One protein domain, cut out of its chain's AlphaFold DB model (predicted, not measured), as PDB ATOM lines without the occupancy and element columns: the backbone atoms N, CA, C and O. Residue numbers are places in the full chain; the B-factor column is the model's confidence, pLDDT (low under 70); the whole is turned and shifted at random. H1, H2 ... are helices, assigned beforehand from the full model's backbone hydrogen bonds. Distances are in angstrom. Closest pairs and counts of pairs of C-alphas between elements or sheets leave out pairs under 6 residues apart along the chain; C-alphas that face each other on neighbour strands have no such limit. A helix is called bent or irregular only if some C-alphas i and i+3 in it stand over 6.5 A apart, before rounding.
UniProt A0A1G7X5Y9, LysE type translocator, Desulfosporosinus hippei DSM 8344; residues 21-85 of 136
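What this domain is: This is residues 21 to 85 of the 136 residues of the protein "LysE type translocator" of Desulfosporosinus hippei DSM 8344 (UniProt A0A1G7X5Y9). The model is an open, flat V: the free-standing helix H1 and the short arm H2a follow each other along one limb, and the long arm H2b makes the other limb and the longest axis. At the corner the bent helix H2 folds back sharply, and the V is closed only there, where H2a packs on the first part of H2b; residues 21 to 39 and 64 to 85 stick out free. The printed part has 65 residues with two named helices, H1 then H2, and no named strand; the class is all helix. It is extended, with a radius of gyration of the C-alphas of 17.4 A and spans of 48 by 37 by 13 A.

Where its parts are: H1 is residues 21 to 35, 20.9 A from first to last C-alpha, beginning at C-alpha 21 (23.318, 55.112, 105.389). H2, residues 39 to 84, was assigned as one helix by its hydrogen bonds but is bent: C-alphas 50 and 53 are 9.3 A apart. Its arm H2a is residues 39 to 50, 16.1 A long. Its arm H2b is residues 53 to 84, 46.7 A long, ending at C-alpha 84 (50.894, 57.232, 133.353).

How they stand to each other: H1 is apart from both H2a and H2b. H2a touches H2b, with residues 44 to 48 of H2a and 54 to 60 of H2b alone; their closest C-alphas, those of Val 48 and Gly 56, are 4.6 A apart. The two arms run opposite ways at a shallow tilt of 23 degrees. In H1, H2a and H2b every O i to N i+4 pair is within hydrogen-bond range.

The domain as a whole: The two C-alphas farthest apart, those of Gly 52 and Ser 85, are 49.2 A apart. The link from H1 to H2, three residues, is tight. The printed part has no cut. Its mean pLDDT is 84.0, and no printed residue is under 70.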
ATOM      1  N   SER A  21      22.751  56.463 105.390       84.38
ATOM      2  CA  SER A  21      23.318  55.112 105.389       84.38
ATOM      3  C   SER A  21      24.112  54.790 106.655       84.38
ATOM      4  O   SER A  21      23.997  53.672 107.142       84.38
ATOM      5  N   GLU A  22      24.850  55.738 107.236       87.75
ATOM      6  CA  GLU A  22      25.581  55.519 108.494       87.75
ATOM      7  C   GLU A  22      24.625  55.320 109.667       87.75
ATOM      8  O   GLU A  22      24.798  54.390 110.459       87.75
ATOM      9  N   LEU A  23      23.565  56.133 109.730       88.06
ATOM     10  CA  LEU A  23      22.511  55.969 110.726       88.06
ATOM     11  C   LEU A  23      21.843  54.596 110.583       88.06
ATOM     12  O   LEU A  23      21.675  53.889 111.573       88.06
ATOM     13  N   ILE A  24      21.506  54.192 109.355       90.75
ATOM     14  CA  ILE A  24      20.873  52.897 109.077       90.75
ATOM     15  C   ILE A  24      21.812  51.733 109.429       90.75
ATOM     16  O   ILE A  24      21.372  50.778 110.068       90.75
ATOM     17  N   SER A  25      23.100  51.802 109.078       90.00
ATOM     18  CA  SER A  25      24.088  50.770 109.425       90.00
ATOM     19  C   SER A  25      24.301  50.662 110.933       90.00
ATOM     20  O   SER A  25      24.331  49.552 111.468       90.00
ATOM     21  N   PHE A  26      24.397  51.795 111.632       88.44
ATOM     22  CA  PHE A  26      24.502  51.826 113.088       88.44
ATOM     23  C   PHE A  26      23.252  51.241 113.748       88.44
ATOM     24  O   PHE A  26      23.362  50.356 114.596       88.44
ATOM     25  N   MET A  27      22.061  51.670 113.322       92.19
ATOM     26  CA  MET A  27      20.801  51.134 113.833       92.19
ATOM     27  C   MET A  27      20.668  49.634 113.568       92.19
ATOM     28  O   MET A  27      20.255  48.901 114.464       92.19
ATOM     29  N   GLY A  28      21.051  49.162 112.379       93.25
ATOM     30  CA  GLY A  28      21.045  47.741 112.035       93.25
ATOM     31  C   GLY A  28      21.958  46.924 112.950       93.25
ATOM     32  O   GLY A  28      21.513  45.944 113.548       93.25
ATOM     33  N   LEU A  29      23.204  47.369 113.133       92.44
ATOM     34  CA  LEU A  29      24.157  46.732 114.046       92.44
ATOM     35  C   LEU A  29      23.654  46.712 115.491       92.44
ATOM     36  O   LEU A  29      23.679  45.662 116.132       92.44
ATOM     37  N   VAL A  30      23.169  47.846 116.000       88.19
ATOM     38  CA  VAL A  30      22.651  47.948 117.372       88.19
ATOM     39  C   VAL A  30      21.416  47.072 117.560       88.19
ATOM     40  O   VAL A  30      21.295  46.427 118.596       88.19
ATOM     41  N   THR A  31      20.531  46.990 116.566       87.06
ATOM     42  CA  THR A  31      19.336  46.133 116.625       87.06
ATOM     43  C   THR A  31      19.721  44.661 116.735       87.06
ATOM     44  O   THR A  31      19.220  43.968 117.620       87.06
ATOM     45  N   ILE A  32      20.651  44.198 115.892       86.88
ATOM     46  CA  ILE A  32      21.174  42.825 115.952       86.88
ATOM     47  C   ILE A  32      21.818  42.561 117.318       86.88
ATOM     48  O   ILE A  32      21.574  41.520 117.925       86.88
ATOM     49  N   LEU A  33      22.594  43.518 117.830       82.62
ATOM     50  CA  LEU A  33      23.273  43.392 119.117       82.62
ATOM     51  C   LEU A  33      22.292  43.321 120.300       82.62
ATOM     52  O   LEU A  33      22.497  42.527 121.216       82.62
ATOM     53  N   VAL A  34      21.222  44.122 120.281       80.06
ATOM     54  CA  VAL A  34      20.192  44.150 121.335       80.06
ATOM     55  C   VAL A  34      19.306  42.907 121.324       80.06
ATOM     56  O   VAL A  34      18.816  42.506 122.378       80.06
ATOM     57  N   MET A  35      19.100  42.286 120.159       80.00
ATOM     58  CA  MET A  35      18.282  41.077 120.055       80.00
ATOM     59  C   MET A  35      18.904  39.854 120.732       80.00
ATOM     60  O   MET A  35      18.173  38.905 120.993       80.00
ATOM     61  N   ILE A  36      20.204  39.852 121.037       80.88
ATOM     62  CA  ILE A  36      20.866  38.739 121.726       80.88
ATOM     63  C   ILE A  36      20.556  38.856 123.229       80.88
ATOM     64  O   ILE A  36      21.151  39.708 123.900       80.88
ATOM     65  N   PRO A  37      19.646  38.036 123.803       72.44
ATOM     66  CA  PRO A  37      19.416  38.054 125.239       72.44
ATOM     67  C   PRO A  37      20.706  37.621 125.933       72.44
ATOM     68  O   PRO A  37      21.129  36.469 125.854       72.44
ATOM     69  N   GLY A  38      21.365  38.571 126.595       73.31
ATOM     70  CA  GLY A  38      22.612  38.295 127.288       73.31
ATOM     71  C   GLY A  38      22.422  37.287 128.431       73.31
ATOM     72  O   GLY A  38      21.317  37.146 128.966       73.31
ATOM     73  N   PRO A  39      23.508  36.638 128.888       72.81
ATOM     74  CA  PRO A  39      23.461  35.693 130.005       72.81
ATOM     75  C   PRO A  39      22.845  36.313 131.267       72.81
ATOM     76  O   PRO A  39      22.133  35.638 132.004       72.81
ATOM     77  N   ASN A  40      23.019  37.623 131.474       70.50
ATOM     78  CA  ASN A  40      22.382  38.353 132.568       70.50
ATOM     79  C   ASN A  40      20.842  38.303 132.517       70.50
ATOM     80  O   ASN A  40      20.195  38.060 133.533       70.50
ATOM     81  N   THR A  41      20.240  38.486 131.340       77.38
ATOM     82  CA  THR A  41      18.778  38.463 131.174       77.38
ATOM     83  C   THR A  41      18.212  37.075 131.484       77.38
ATOM     84  O   THR A  41      17.173  36.962 132.135       77.38
ATOM     85  N   ILE A  42      18.934  36.019 131.094       80.56
ATOM     86  CA  ILE A  42      18.576  34.625 131.389       80.56
ATOM     87  C   ILE A  42      18.663  34.354 132.896       80.56
ATOM     88  O   ILE A  42      17.732  33.789 133.467       80.56
ATOM     89  N   LEU A  43      19.732  34.801 133.560       75.38
ATOM     90  CA  LEU A  43      19.914  34.630 135.006       75.38
ATOM     91  C   LEU A  43      18.831  35.353 135.818       75.38
ATOM     92  O   LEU A  43      18.308  34.803 136.790       75.38
ATOM     93  N   VAL A  44      18.439  36.561 135.404       77.06
ATOM     94  CA  VAL A  44      17.331  37.285 136.041       77.06
ATOM     95  C   VAL A  44      16.011  36.535 135.834       77.06
ATOM     96  O   VAL A  44      15.295  36.297 136.810       77.06
ATOM     97  N   ALA A  45      15.713  36.079 134.614       75.75
ATOM     98  CA  ALA A  45      14.506  35.299 134.332       75.75
ATOM     99  C   ALA A  45      14.451  33.988 135.144       75.75
ATOM    100  O   ALA A  45      13.419  33.668 135.740       75.75
ATOM    101  N   GLN A  46      15.574  33.273 135.250       75.62
ATOM    102  CA  GLN A  46      15.701  32.073 136.081       75.62
ATOM    103  C   GLN A  46      15.491  32.383 137.563       75.62
ATOM    104  O   GLN A  46      14.774  31.651 138.238       75.62
ATOM    105  N   SER A  47      16.050  33.485 138.071       74.88
ATOM    106  CA  SER A  47      15.873  33.861 139.478       74.88
ATOM    107  C   SER A  47      14.415  34.179 139.831       74.88
ATOM    108  O   SER A  47      13.953  33.820 140.914       74.88
ATOM    109  N   VAL A  48      13.655  34.766 138.898       75.62
ATOM    110  CA  VAL A  48      12.208  34.991 139.050       75.62
ATOM    111  C   VAL A  48      11.424  33.677 138.979       75.62
ATOM    112  O   VAL A  48      10.474  33.505 139.742       75.62
ATOM    113  N   SER A  49      11.818  32.762 138.089       72.94
ATOM    114  CA  SER A  49      11.150  31.469 137.884       72.94
ATOM    115  C   SER A  49      11.375  30.490 139.046       72.94
ATOM    116  O   SER A  49      10.430  29.872 139.526       72.94
ATOM    117  N   LEU A  50      12.610  30.394 139.550       73.12
ATOM    118  CA  LEU A  50      13.004  29.438 140.594       73.12
ATOM    119  C   LEU A  50      12.705  29.930 142.016       73.12
ATOM    120  O   LEU A  50      12.372  29.128 142.883       73.12
ATOM    121  N   TYR A  51      12.822  31.238 142.269       73.88
ATOM    122  CA  TYR A  51      12.757  31.807 143.624       73.88
ATOM    123  C   TYR A  51      11.680  32.896 143.781       73.88
ATOM    124  O   TYR A  51      11.546  33.516 144.840       73.88
ATOM    125  N   GLY A  52      10.876  33.129 142.739       81.50
ATOM    126  CA  GLY A  52       9.768  34.078 142.740       81.50
ATOM    127  C   GLY A  52      10.173  35.540 142.507       81.50
ATOM    128  O   GLY A  52      11.342  35.925 142.474       81.50
ATOM    129  N   LYS A  53       9.161  36.410 142.374       74.88
ATOM    130  CA  LYS A  53       9.331  37.827 141.984       74.88
ATOM    131  C   LYS A  53      10.210  38.643 142.941       74.88
ATOM    132  O   LYS A  53      10.933  39.530 142.497       74.88
ATOM    133  N   LYS A  54      10.160  38.355 144.248       77.44
ATOM    134  CA  LYS A  54      10.959  39.076 145.255       77.44
ATOM    135  C   LYS A  54      12.449  38.747 145.139       77.44
ATOM    136  O   LYS A  54      13.266  39.655 145.221       77.44
ATOM    137  N   ALA A  55      12.796  37.483 144.898       75.38
ATOM    138  CA  ALA A  55      14.183  37.059 144.712       75.38
ATOM    139  C   ALA A  55      14.799  37.655 143.437       75.38
ATOM    140  O   ALA A  55      15.936  38.120 143.470       75.38
ATOM    141  N   GLY A  56      14.022  37.740 142.354       78.00
ATOM    142  CA  GLY A  56      14.451  38.439 141.139       78.00
ATOM    143  C   GLY A  56      14.777  39.915 141.377       78.00
ATOM    144  O   GLY A  56      15.781  40.406 140.869       78.00
ATOM    145  N   LEU A  57      13.989  40.618 142.202       81.38
ATOM    146  CA  LEU A  57      14.241  42.030 142.511       81.38
ATOM    147  C   LEU A  57      15.563  42.229 143.269       81.38
ATOM    148  O   LEU A  57      16.344  43.106 142.909       81.38
ATOM    149  N   TYR A  58      15.846  41.391 144.271       84.25
ATOM    150  CA  TYR A  58      17.127  41.437 144.986       84.25
ATOM    151  C   TYR A  58      18.313  41.127 144.067       84.25
ATOM    152  O   TYR A  58      19.346  41.785 144.167       84.25
ATOM    153  N   ASN A  59      18.145  40.181 143.141       83.62
ATOM    154  CA  ASN A  59      19.177  39.826 142.172       83.62
ATOM    155  C   ASN A  59      19.490  41.000 141.228       83.62
ATOM    156  O   ASN A  59      20.649  41.343 141.018       83.62
ATOM    157  N   VAL A  60      18.454  41.686 140.732       84.69
ATOM    158  CA  VAL A  60      18.602  42.876 139.880       84.69
ATOM    159  C   VAL A  60      19.274  44.026 140.630       84.69
ATOM    160  O   VAL A  60      20.195  44.642 140.100       84.69
ATOM    161  N   VAL A  61      18.865  44.312 141.870       87.88
ATOM    162  CA  VAL A  61      19.464  45.394 142.672       87.88
ATOM    163  C   VAL A  61      20.930  45.091 143.007       87.88
ATOM    164  O   VAL A  61      21.787  45.971 142.885       87.88
ATOM    165  N   GLY A  62      21.242  43.847 143.377       87.44
ATOM    166  CA  GLY A  62      22.617  43.401 143.612       87.44
ATOM    167  C   GLY A  62      23.478  43.502 142.353       87.44
ATOM    168  O   GLY A  62      24.574  44.058 142.391       87.44
ATOM    169  N   PHE A  63      22.950  43.054 141.215       87.56
ATOM    170  CA  PHE A  63      23.622  43.156 139.924       87.56
ATOM    171  C   PHE A  63      23.901  44.611 139.528       87.56
ATOM    172  O   PHE A  63      25.040  44.955 139.222       87.56
ATOM    173  N   ILE A  64      22.888  45.484 139.572       89.19
ATOM    174  CA  ILE A  64      23.029  46.895 139.186       89.19
ATOM    175  C   ILE A  64      24.031  47.603 140.103       89.19
ATOM    176  O   ILE A  64      24.923  48.296 139.618       89.19
ATOM    177  N   SER A  65      23.926  47.414 141.421       92.62
ATOM    178  CA  SER A  65      24.852  48.039 142.376       92.62
ATOM    179  C   SER A  65      26.295  47.565 142.180       92.62
ATOM    180  O   SER A  65      27.201  48.395 142.102       92.62
ATOM    181  N   GLY A  66      26.511  46.258 142.011       91.50
ATOM    182  CA  GLY A  66      27.825  45.701 141.689       91.50
ATOM    183  C   GLY A  66      28.384  46.246 140.374       91.50
ATOM    184  O   GLY A  66      29.562  46.604 140.309       91.50
ATOM    185  N   LEU A  67      27.535  46.387 139.350       90.69
ATOM    186  CA  LEU A  67      27.921  46.939 138.052       90.69
ATOM    187  C   LEU A  67      28.369  48.402 138.164       90.69
ATOM    188  O   LEU A  67      29.392  48.763 137.588       90.69
ATOM    189  N   TYR A  68      27.665  49.229 138.944       93.81
ATOM    190  CA  TYR A  68      28.073  50.615 139.197       93.81
ATOM    191  C   TYR A  68      29.407  50.701 139.933       93.81
ATOM    192  O   TYR A  68      30.283  51.461 139.521       93.81
ATOM    193  N   VAL A  69      29.586  49.912 140.996       95.25
ATOM    194  CA  VAL A  69      30.849  49.883 141.746       95.25
ATOM    195  C   VAL A  69      31.996  49.485 140.820       95.25
ATOM    196  O   VAL A  69      33.007  50.184 140.760       95.25
ATOM    197  N   HIS A  70      31.824  48.419 140.040       92.25
ATOM    198  CA  HIS A  70      32.836  47.967 139.091       92.25
ATOM    199  C   HIS A  70      33.141  49.019 138.014       92.25
ATOM    200  O   HIS A  70      34.308  49.282 137.731       92.25
ATOM    201  N   ALA A  71      32.114  49.666 137.452       93.44
ATOM    202  CA  ALA A  71      32.277  50.710 136.442       93.44
ATOM    203  C   ALA A  71      33.052  51.923 136.978       93.44
ATOM    204  O   ALA A  71      33.932  52.441 136.291       93.44
ATOM    205  N   ILE A  72      32.775  52.351 138.214       95.44
ATOM    206  CA  ILE A  72      33.495  53.455 138.863       95.44
ATOM    207  C   ILE A  72      34.949  53.056 139.131       95.44
ATOM    208  O   ILE A  72      35.858  53.815 138.794       95.44
ATOM    209  N   LEU A  73      35.185  51.858 139.677       93.69
ATOM    210  CA  LEU A  73      36.535  51.334 139.907       93.69
ATOM    211  C   LEU A  73      37.339  51.275 138.605       93.69
ATOM    212  O   LEU A  73      38.488  51.716 138.567       93.69
ATOM    213  N   PHE A  74      36.726  50.766 137.535       90.69
ATOM    214  CA  PHE A  74      37.351  50.695 136.222       90.69
ATOM    215  C   PHE A  74      37.623  52.087 135.653       90.69
ATOM    216  O   PHE A  74      38.726  52.334 135.183       90.69
ATOM    217  N   SER A  75      36.665  53.015 135.735       91.62
ATOM    218  CA  SER A  75      36.839  54.389 135.255       91.62
ATOM    219  C   SER A  75      37.994  55.090 135.969       91.62
ATOM    220  O   SER A  75      38.885  55.608 135.300       91.62
ATOM    221  N   ILE A  76      38.041  55.035 137.303       92.44
ATOM    222  CA  ILE A  76      39.120  55.639 138.095       92.44
ATOM    223  C   ILE A  76      40.464  54.970 137.773       92.44
ATOM    224  O   ILE A  76      41.452  55.654 137.496       92.44
ATOM    225  N   GLY A  77      40.508  53.635 137.781       85.62
ATOM    226  CA  GLY A  77      41.728  52.873 137.517       85.62
ATOM    227  C   GLY A  77      42.273  53.103 136.107       85.62
ATOM    228  O   GLY A  77      43.470  53.332 135.932       85.62
ATOM    229  N   LEU A  78      41.393  53.111 135.104       86.31
ATOM    230  CA  LEU A  78      41.759  53.346 133.711       86.31
ATOM    231  C   LEU A  78      42.222  54.792 133.491       86.31
ATOM    232  O   LEU A  78      43.206  54.998 132.784       86.31
ATOM    233  N   SER A  79      41.588  55.786 134.124       86.06
ATOM    234  CA  SER A  79      42.033  57.185 134.051       86.06
ATOM    235  C   SER A  79      43.473  57.356 134.538       86.06
ATOM    236  O   SER A  79      44.276  58.002 133.865       86.06
ATOM    237  N   ILE A  80      43.830  56.733 135.665       86.38
ATOM    238  CA  ILE A  80      45.200  56.776 136.203       86.38
ATOM    239  C   ILE A  80      46.176  56.071 135.251       86.38
ATOM    240  O   ILE A  80      47.288  56.556 135.024       86.38
ATOM    241  N   LEU A  81      45.761  54.946 134.665       84.12
ATOM    242  CA  LEU A  81      46.582  54.169 133.739       84.12
ATOM    243  C   LEU A  81      46.915  54.950 132.459       84.12
ATOM    244  O   LEU A  81      48.068  54.955 132.029       84.12
ATOM    245  N   ILE A  82      45.922  55.642 131.894       83.44
ATOM    246  CA  ILE A  82      46.063  56.447 130.673       83.44
ATOM    247  C   ILE A  82      47.047  57.605 130.884       83.44
ATOM    248  O   ILE A  82      47.875  57.869 130.017       83.44
ATOM    249  N   ILE A  83      46.993  58.275 132.041       84.06
ATOM    250  CA  ILE A  83      47.878  59.413 132.345       84.06
ATOM    251  C   ILE A  83      49.335  58.956 132.521       84.06
ATOM    252  O   ILE A  83      50.261  59.715 132.233       84.06
ATOM    253  N   LYS A  84      49.559  57.720 132.984       83.31
ATOM    254  CA  LYS A  84      50.894  57.232 133.353       83.31
ATOM    255  C   LYS A  84      51.753  56.806 132.155       83.31
ATOM    256  O   LYS A  84      52.970  56.950 132.232       83.31
ATOM    257  N   SER A  85      51.174  56.248 131.083       78.75
ATOM    258  CA  SER A  85      51.945  55.834 129.895       78.75
ATOM    259  C   SER A  85      51.079  55.484 128.676       78.75
ATOM    260  O   SER A  85      50.137  54.697 128.773       78.75
TER     261      SER A  85